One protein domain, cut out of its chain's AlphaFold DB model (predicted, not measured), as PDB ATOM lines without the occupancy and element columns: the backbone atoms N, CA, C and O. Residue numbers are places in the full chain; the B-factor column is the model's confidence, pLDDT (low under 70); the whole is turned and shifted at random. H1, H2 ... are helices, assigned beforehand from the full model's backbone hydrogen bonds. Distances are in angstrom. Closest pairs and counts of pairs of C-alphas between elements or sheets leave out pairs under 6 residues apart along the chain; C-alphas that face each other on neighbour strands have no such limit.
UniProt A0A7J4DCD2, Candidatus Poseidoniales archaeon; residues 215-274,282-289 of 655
ATOM      1  N   MET A 215     162.955 180.563 210.411       96.12
ATOM      2  CA  MET A 215     162.021 179.799 209.574       96.12
ATOM      3  C   MET A 215     161.612 178.475 210.229       96.12
ATOM      4  O   MET A 215     160.448 178.091 210.169       96.12
ATOM      5  N   LEU A 216     162.538 177.789 210.901       96.38
ATOM      6  CA  LEU A 216     162.240 176.556 211.630       96.38
ATOM      7  C   LEU A 216     161.197 176.753 212.746       96.38
ATOM      8  O   LEU A 216     160.451 175.825 213.045       96.38
ATOM      9  N   GLN A 217     161.140 177.935 213.364       96.56
ATOM     10  CA  GLN A 217     160.171 178.255 214.418       96.56
ATOM     11  C   GLN A 217     158.828 178.714 213.849       96.56
ATOM     12  O   GLN A 217     157.788 178.294 214.347       96.56
ATOM     13  N   ASP A 218     158.857 179.564 212.826       96.38
ATOM     14  CA  ASP A 218     157.660 180.152 212.218       96.38
ATOM     15  C   ASP A 218     156.928 179.163 211.293       96.38
ATOM     16  O   ASP A 218     155.713 178.984 211.359       96.38
ATOM     17  N   LYS A 219     157.690 178.459 210.447       95.94
ATOM     18  CA  LYS A 219     157.206 177.567 209.381       95.94
ATOM     19  C   LYS A 219     157.886 176.185 209.474       95.94
ATOM     20  O   LYS A 219     158.563 175.765 208.530       95.94
ATOM     21  N   PRO A 220     157.693 175.424 210.571       96.69
ATOM     22  CA  PRO A 220     158.424 174.177 210.832       96.69
ATOM     23  C   PRO A 220     158.218 173.102 209.757       96.69
ATOM     24  O   PRO A 220     159.162 172.399 209.403       96.69
ATOM     25  N   LEU A 221     157.003 172.984 209.207       97.06
ATOM     26  CA  LEU A 221     156.701 172.012 208.149       97.06
ATOM     27  C   LEU A 221     157.466 172.314 206.856       97.06
ATOM     28  O   LEU A 221     158.003 171.396 206.241       97.06
ATOM     29  N   LEU A 222     157.550 173.591 206.469       95.94
ATOM     30  CA  LEU A 222     158.327 174.018 205.307       95.94
ATOM     31  C   LEU A 222     159.816 173.755 205.545       95.94
ATOM     32  O   LEU A 222     160.453 173.110 204.723       95.94
ATOM     33  N   ALA A 223     160.350 174.184 206.692       97.50
ATOM     34  CA  ALA A 223     161.755 173.992 207.041       97.50
ATOM     35  C   ALA A 223     162.179 172.513 206.984       97.50
ATOM     36  O   ALA A 223     163.165 172.172 206.333       97.50
ATOM     37  N   VAL A 224     161.413 171.621 207.621       98.00
ATOM     38  CA  VAL A 224     161.675 170.173 207.595       98.00
ATOM     39  C   VAL A 224     161.524 169.620 206.177       98.00
ATOM     40  O   VAL A 224     162.369 168.842 205.739       98.00
ATOM     41  N   GLY A 225     160.494 170.051 205.442       98.25
ATOM     42  CA  GLY A 225     160.268 169.654 204.053       98.25
ATOM     43  C   GLY A 225     161.442 169.998 203.136       98.25
ATOM     44  O   GLY A 225     161.862 169.147 202.358       98.25
ATOM     45  N   LEU A 226     162.021 171.195 203.266       98.12
ATOM     46  CA  LEU A 226     163.184 171.629 202.483       98.12
ATOM     47  C   LEU A 226     164.436 170.802 202.800       98.12
ATOM     48  O   LEU A 226     165.140 170.386 201.882       98.12
ATOM     49  N   VAL A 227     164.697 170.515 204.081       98.50
ATOM     50  CA  VAL A 227     165.839 169.679 204.493       98.50
ATOM     51  C   VAL A 227     165.682 168.249 203.971       98.50
ATOM     52  O   VAL A 227     166.623 167.702 203.402       98.50
ATOM     53  N   VAL A 228     164.497 167.649 204.115       98.50
ATOM     54  CA  VAL A 228     164.216 166.294 203.611       98.50
ATOM     55  C   VAL A 228     164.307 166.245 202.087       98.50
ATOM     56  O   VAL A 228     164.912 165.319 201.549       98.50
ATOM     57  N   ALA A 229     163.761 167.246 201.391       98.25
ATOM     58  CA  ALA A 229     163.858 167.351 199.939       98.25
ATOM     59  C   ALA A 229     165.320 167.445 199.483       98.25
ATOM     60  O   ALA A 229     165.718 166.717 198.575       98.25
ATOM     61  N   TYR A 230     166.133 168.275 200.147       98.50
ATOM     62  CA  TYR A 230     167.557 168.364 199.840       98.50
ATOM     63  C   TYR A 230     168.281 167.036 200.085       98.50
ATOM     64  O   TYR A 230     169.012 166.584 199.212       98.50
ATOM     65  N   ILE A 231     168.048 166.374 201.225       98.50
ATOM     66  CA  ILE A 231     168.659 165.066 201.524       98.50
ATOM     67  C   ILE A 231     168.293 164.039 200.449       98.50
ATOM     68  O   ILE A 231     169.169 163.321 199.979       98.50
ATOM     69  N   ALA A 232     167.030 163.986 200.021       98.38
ATOM     70  CA  ALA A 232     166.596 163.069 198.970       98.38
ATOM     71  C   ALA A 232     167.327 163.327 197.640       98.38
ATOM     72  O   ALA A 232     167.791 162.379 197.007       98.38
ATOM     73  N   VAL A 233     167.479 164.594 197.239       97.88
ATOM     74  CA  VAL A 233     168.228 164.953 196.024       97.88
ATOM     75  C   VAL A 233     169.722 164.667 196.183       97.88
ATOM     76  O   VAL A 233     170.328 164.109 195.278       97.88
ATOM     77  N   ALA A 234     170.323 164.988 197.325       96.31
ATOM     78  CA  ALA A 234     171.741 164.742 197.570       96.31
ATOM     79  C   ALA A 234     172.081 163.240 197.575       96.31
ATOM     80  O   ALA A 234     173.100 162.842 197.020       96.31
ATOM     81  N   LEU A 235     171.200 162.395 198.124       96.12
ATOM     82  CA  LEU A 235     171.321 160.938 198.019       96.12
ATOM     83  C   LEU A 235     171.144 160.443 196.577       96.12
ATOM     84  O   LEU A 235     171.781 159.469 196.193       96.12
ATOM     85  N   TRP A 236     170.305 161.109 195.776       95.81
ATOM     86  CA  TRP A 236     170.166 160.811 194.348       95.81
ATOM     87  C   TRP A 236     171.413 161.205 193.542       95.81
ATOM     88  O   TRP A 236     171.754 160.509 192.590       95.81
ATOM     89  N   ILE A 237     172.100 162.285 193.922       94.31
ATOM     90  CA  ILE A 237     173.382 162.698 193.332       94.31
ATOM     91  C   ILE A 237     174.484 161.682 193.667       94.31
ATOM     92  O   ILE A 237     175.254 161.314 192.791       94.31
ATOM     93  N   GLY A 238     174.553 161.215 194.918       90.06
ATOM     94  CA  GLY A 238     175.528 160.203 195.346       90.06
ATOM     95  C   GLY A 238     176.911 160.745 195.733       90.06
ATOM     96  O   GLY A 238     177.757 159.965 196.152       90.06
ATOM     97  N   SER A 239     177.131 162.063 195.668       92.31
ATOM     98  CA  SER A 239     178.372 162.707 196.123       92.31
ATOM     99  C   SER A 239     178.316 163.046 197.616       92.31
ATOM    100  O   SER A 239     177.431 163.779 198.080       92.31
ATOM    101  N   SER A 240     179.301 162.564 198.374       93.19
ATOM    102  CA  SER A 240     179.426 162.817 199.808       93.19
ATOM    103  C   SER A 240     179.765 164.286 200.101       93.19
ATOM    104  O   SER A 240     179.220 164.869 201.042       93.19
ATOM    105  N   ALA A 241     180.575 164.917 199.243       93.00
ATOM    106  CA  ALA A 241     180.925 166.335 199.308       93.00
ATOM    107  C   ALA A 241     179.684 167.232 199.174       93.00
ATOM    108  O   ALA A 241     179.435 168.106 200.015       93.00
ATOM    109  N   VAL A 242     178.866 166.968 198.148       96.25
ATOM    110  CA  VAL A 242     177.616 167.693 197.882       96.25
ATOM    111  C   VAL A 242     176.615 167.485 199.020       96.25
ATOM    112  O   VAL A 242     176.007 168.448 199.500       96.25
ATOM    113  N   LEU A 243     176.470 166.250 199.505       96.81
ATOM    114  CA  LEU A 243     175.596 165.936 200.634       96.81
ATOM    115  C   LEU A 243     176.008 166.699 201.898       96.81
ATOM    116  O   LEU A 243     175.178 167.396 202.481       96.81
ATOM    117  N   ALA A 244     177.272 166.593 202.312       96.31
ATOM    118  CA  ALA A 244     177.753 167.170 203.563       96.31
ATOM    119  C   ALA A 244     177.668 168.703 203.562       96.31
ATOM    120  O   ALA A 244     177.101 169.298 204.487       96.31
ATOM    121  N   LEU A 245     178.190 169.352 202.515       97.19
ATOM    122  CA  LEU A 245     178.199 170.809 202.446       97.19
ATOM    123  C   LEU A 245     176.792 171.368 202.233       97.19
ATOM    124  O   LEU A 245     176.395 172.302 202.929       97.19
ATOM    125  N   GLY A 246     176.002 170.799 201.325       97.94
ATOM    126  CA  GLY A 246     174.660 171.321 201.101       97.94
ATOM    127  C   GLY A 246     173.719 171.073 202.279       97.94
ATOM    128  O   GLY A 246     172.882 171.931 202.554       97.94
ATOM    129  N   LEU A 247     173.915 169.999 203.061       98.25
ATOM    130  CA  LEU A 247     173.197 169.812 204.323       98.25
ATOM    131  C   LEU A 247     173.553 170.918 205.329       98.25
ATOM    132  O   LEU A 247     172.667 171.483 205.969       98.25
ATOM    133  N   ALA A 248     174.833 171.276 205.447       98.12
ATOM    134  CA  ALA A 248     175.249 172.400 206.280       98.12
ATOM    135  C   ALA A 248     174.602 173.722 205.828       98.12
ATOM    136  O   ALA A 248     174.096 174.476 206.661       98.12
ATOM    137  N   LEU A 249     174.559 173.984 204.517       98.25
ATOM    138  CA  LEU A 249     173.968 175.201 203.956       98.25
ATOM    139  C   LEU A 249     172.453 175.262 204.158       98.25
ATOM    140  O   LEU A 249     171.952 176.282 204.628       98.25
ATOM    141  N   ILE A 250     171.713 174.186 203.867       98.31
ATOM    142  CA  ILE A 250     170.250 174.194 204.019       98.31
ATOM    143  C   ILE A 250     169.859 174.335 205.490       98.31
ATOM    144  O   ILE A 250     168.902 175.038 205.810       98.31
ATOM    145  N   LEU A 251     170.650 173.767 206.410       98.00
ATOM    146  CA  LEU A 251     170.472 173.981 207.843       98.00
ATOM    147  C   LEU A 251     170.668 175.453 208.233       98.00
ATOM    148  O   LEU A 251     169.890 175.962 209.038       98.00
ATOM    149  N   LEU A 252     171.652 176.157 207.663       97.81
ATOM    150  CA  LEU A 252     171.854 177.595 207.899       97.81
ATOM    151  C   LEU A 252     170.743 178.461 207.287       97.81
ATOM    152  O   LEU A 252     170.414 179.510 207.845       97.81
ATOM    153  N   VAL A 253     170.134 178.023 206.180       97.31
ATOM    154  CA  VAL A 253     168.966 178.689 205.580       97.31
ATOM    155  C   VAL A 253     167.744 178.559 206.489       97.31
ATOM    156  O   VAL A 253     167.163 179.573 206.863       97.31
ATOM    157  N   VAL A 254     167.382 177.345 206.926       97.38
ATOM    158  CA  VAL A 254     166.166 177.133 207.744       97.38
ATOM    159  C   VAL A 254     166.286 177.660 209.180       97.38
ATOM    160  O   VAL A 254     165.276 177.911 209.834       97.38
ATOM    161  N   HIS A 255     167.508 177.843 209.686       97.06
ATOM    162  CA  HIS A 255     167.757 178.539 210.957       97.06
ATOM    163  C   HIS A 255     167.910 180.060 210.792       97.06
ATOM    164  O   HIS A 255     168.057 180.765 211.791       97.06
ATOM    165  N   GLY A 256     167.894 180.560 209.556       94.94
ATOM    166  CA  GLY A 256     167.846 181.980 209.246       94.94
ATOM    167  C   GLY A 256     166.461 182.583 209.466       94.94
ATOM    168  O   GLY A 256     165.531 181.903 209.898       94.94
ATOM    169  N   ASP A 257     166.350 183.876 209.177       94.19
ATOM    170  CA  ASP A 257     165.114 184.655 209.285       94.19
ATOM    171  C   ASP A 257     163.976 184.052 208.439       94.19
ATOM    172  O   ASP A 257     164.212 183.600 207.317       94.19
ATOM    173  N   SER A 258     162.756 184.017 208.984       92.88
ATOM    174  CA  SER A 258     161.571 183.510 208.273       92.88
ATOM    175  C   SER A 258     161.012 184.492 207.239       92.88
ATOM    176  O   SER A 258     160.396 184.061 206.258       92.88
ATOM    177  N   GLU A 259     161.191 185.794 207.473       89.62
ATOM    178  CA  GLU A 259     160.680 186.859 206.603       89.62
ATOM    179  C   GLU A 259     161.715 187.267 205.560       89.62
ATOM    180  O   GLU A 259     161.368 187.366 204.392       89.62
ATOM    181  N   SER A 260     162.984 187.413 205.955       90.38
ATOM    182  CA  SER A 260     164.083 187.821 205.062       90.38
ATOM    183  C   SER A 260     165.198 186.756 205.025       90.38
ATOM    184  O   SER A 260     166.242 186.939 205.668       90.38
ATOM    185  N   PRO A 261     165.008 185.599 204.349       91.19
ATOM    186  CA  PRO A 261     165.965 184.495 204.379       91.19
ATOM    187  C   PRO A 261     167.391 184.930 204.017       91.19
ATOM    188  O   PRO A 261     167.589 185.773 203.144       91.19
ATOM    189  N   PRO A 262     168.429 184.350 204.645       91.44
ATOM    190  CA  PRO A 262     169.809 184.779 204.444       91.44
ATOM    191  C   PRO A 262     170.296 184.470 203.017       91.44
ATOM    192  O   PRO A 262     170.804 183.379 202.745       91.44
ATOM    193  N   LEU A 263     170.210 185.463 202.124       90.06
ATOM    194  CA  LEU A 263     170.496 185.324 200.691       90.06
ATOM    195  C   LEU A 263     171.872 184.714 200.399       90.06
ATOM    196  O   LEU A 263     172.020 183.920 199.479       90.06
ATOM    197  N   HIS A 264     172.893 185.033 201.192       90.50
ATOM    198  CA  HIS A 264     174.239 184.495 200.981       90.50
ATOM    199  C   HIS A 264     174.312 182.965 201.129       90.50
ATOM    200  O   HIS A 264     175.082 182.341 200.406       90.50
ATOM    201  N   TRP A 265     173.510 182.351 202.008       94.94
ATOM    202  CA  TRP A 265     173.435 180.888 202.113       94.94
ATOM    203  C   TRP A 265     172.618 180.274 200.981       94.94
ATOM    204  O   TRP A 265     172.998 179.225 200.466       94.94
ATOM    205  N   VAL A 266     171.549 180.954 200.552       95.50
ATOM    206  CA  VAL A 266     170.761 180.565 199.372       95.50
ATOM    207  C   VAL A 266     171.645 180.558 198.125       95.50
ATOM    208  O   VAL A 266     171.748 179.536 197.453       95.50
ATOM    209  N   VAL A 267     172.350 181.661 197.860       95.38
ATOM    210  CA  VAL A 267     173.273 181.799 196.725       95.38
ATOM    211  C   VAL A 267     174.374 180.748 196.791       95.38
ATOM    212  O   VAL A 267     174.658 180.124 195.777       95.38
ATOM    213  N   LEU A 268     174.968 180.495 197.961       96.62
ATOM    214  CA  LEU A 268     176.018 179.481 198.085       96.62
ATOM    215  C   LEU A 268     175.489 178.058 197.834       96.62
ATOM    216  O   LEU A 268     176.190 177.258 197.221       96.62
ATOM    217  N   GLY A 269     174.252 177.752 198.241       97.75
ATOM    218  CA  GLY A 269     173.589 176.480 197.935       97.75
ATOM    219  C   GLY A 269     173.254 176.320 196.451       97.75
ATOM    220  O   GLY A 269     173.471 175.257 195.874       97.75
ATOM    221  N   VAL A 270     172.809 177.395 195.795       97.88
ATOM    222  CA  VAL A 270     172.588 177.414 194.340       97.88
ATOM    223  C   VAL A 270     173.905 177.247 193.583       97.88
ATOM    224  O   VAL A 270     173.972 176.441 192.659       97.88
ATOM    225  N   LEU A 271     174.965 177.953 193.992       97.56
ATOM    226  CA  LEU A 271     176.299 177.813 193.403       97.56
ATOM    227  C   LEU A 271     176.861 176.404 193.601       97.56
ATOM    228  O   LEU A 271     177.420 175.860 192.660       97.56
ATOM    229  N   LEU A 272     176.660 175.780 194.769       98.06
ATOM    230  CA  LEU A 272     177.053 174.386 194.998       98.06
ATOM    231  C   LEU A 272     176.421 173.455 193.955       98.06
ATOM    232  O   LEU A 272     177.113 172.619 193.388       98.06
ATOM    233  N   MET A 273     175.124 173.615 193.676       98.00
ATOM    234  CA  MET A 273     174.426 172.790 192.682       98.00
ATOM    235  C   MET A 273     174.859 173.109 191.253       98.00
ATOM    236  O   MET A 273     175.010 172.200 190.440       98.00
ATOM    237  N   LEU A 274     175.086 174.388 190.947       96.12
ATOM    238  CA  LEU A 274     175.590 174.820 189.647       96.12
ATOM    239  C   LEU A 274     176.966 174.208 189.368       96.12
ATOM    240  O   LEU A 274     177.164 173.592 188.325       96.12
ATOM    241  N   ALA A 282     176.872 166.034 189.408       91.31
ATOM    242  CA  ALA A 282     175.421 165.963 189.302       91.31
ATOM    243  C   ALA A 282     174.974 166.183 187.852       91.31
ATOM    244  O   ALA A 282     175.444 167.088 187.165       91.31
ATOM    245  N   GLY A 283     173.997 165.409 187.384       91.56
ATOM    246  CA  GLY A 283     173.320 165.701 186.122       91.56
ATOM    247  C   GLY A 283     172.516 167.005 186.206       91.56
ATOM    248  O   GLY A 283     172.032 167.377 187.274       91.56
ATOM    249  N   ILE A 284     172.279 167.666 185.067       94.00
ATOM    250  CA  ILE A 284     171.553 168.953 185.006       94.00
ATOM    251  C   ILE A 284     170.201 168.884 185.741       94.00
ATOM    252  O   ILE A 284     169.866 169.771 186.522       94.00
ATOM    253  N   ASN A 285     169.442 167.797 185.557       96.75
ATOM    254  CA  ASN A 285     168.153 167.605 186.232       96.75
ATOM    255  C   ASN A 285     168.297 167.487 187.760       96.75
ATOM    256  O   ASN A 285     167.456 168.002 188.495       96.75
ATOM    257  N   GLN A 286     169.359 166.828 188.236       96.94
ATOM    258  CA  GLN A 286     169.655 166.693 189.664       96.94
ATOM    259  C   GLN A 286     170.068 168.039 190.260       96.94
ATOM    260  O   GLN A 286     169.559 168.418 191.311       96.94
ATOM    261  N   ALA A 287     170.924 168.792 189.565       97.00
ATOM    262  CA  ALA A 287     171.345 170.122 189.984       97.00
ATOM    263  C   ALA A 287     170.156 171.087 190.076       97.00
ATOM    264  O   ALA A 287     169.973 171.737 191.103       97.00
ATOM    265  N   VAL A 288     169.287 171.123 189.059       97.88
ATOM    266  CA  VAL A 288     168.056 171.933 189.085       97.88
ATOM    267  C   VAL A 288     167.155 171.519 190.249       97.88
ATOM    268  O   VAL A 288     166.697 172.381 190.998       97.88
ATOM    269  N   ALA A 289     166.936 170.217 190.460       97.88
ATOM    270  CA  ALA A 289     166.158 169.726 191.599       97.88
ATOM    271  C   ALA A 289     166.784 170.125 192.947       97.88
ATOM    272  O   ALA A 289     166.064 170.485 193.876       97.88
TER     273      ALA A 289
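What this domain is: This is residues 215 to 274 and 282 to 289 of the 655 residues of a protein of Candidatus Poseidoniales archaeon (UniProt A0A7J4DCD2). Three helices, H2, H3 and H4, run up and down side by side, with H3 between the other two in an open arc. Short H5 sits at the mouth of this arc, by the last residues of H2 and H4, and the single turn H1 lies at the other end, where H2 begins. The printed part has 68 residues, with five named helices, H1 to H5 in chain order, and no named strand; the class is all helix. It is compact, with a radius of gyration of the C-alphas of 11.7 A, and spans 33 by 22 by 19 A, only just elongated.

How they stand to each other: H2, residues 220 to 237, is the hub, touching three helices. It forms a helical hairpin with H3, residues 240 to 254: they touch at a shallow tilt of 13 degrees, opposite ways, the closest C-alphas being those of Ala 234 and Leu 243, 5.1 A apart. H3 forms a second helical hairpin with H4, residues 263 to 274, at a shallow tilt of 24 degrees; the closest C-alphas, of Leu 249 and Trp 265, are 6.0 A apart. H2 and H4 are apart. H5, residues 284 to 289, touches residues 233 to 237 of H2, with the C-alphas of Ile 237 and Gln 286 closest at 6.6 A. H5 and H4 only just touch, with 3 pairs of C-alphas within 8 A, Met 273 and Ala 287 closest at 4.9 A. H1, residues 215 to 218, touches H2 only at the corner, with the C-alphas of Leu 216 and Ala 223 closest at 5.3 A. In H2, H3, H4 and H5 every O i to N i+4 pair is within hydrogen-bond range; H1 is too short for one.

Where its parts are: H2 is 25.7 A long, from C-alpha 220 at (158.424, 174.177, 210.832) to C-alpha 237 at (173.382, 162.698, 193.332). H3 measures 21.1 A, H4 16.1 A, H5 8.6 A and H1 5.1 A from first to last C-alpha. H5 ends at C-alpha 289, (166.158, 169.726, 191.599).

The domain as a whole: The C-alphas of Asp 218 and Gly 283, the two farthest apart, are 33.7 A from each other. Residues 275 to 281 are not printed; C-alphas 274 and 282 are 8.9 A apart across the cut. Of the links printed whole, H1 to H2 and H2 to H3 are tight and H3 to H4 is short. The mean pLDDT of the printed part is 95.9, and no printed residue is under 70.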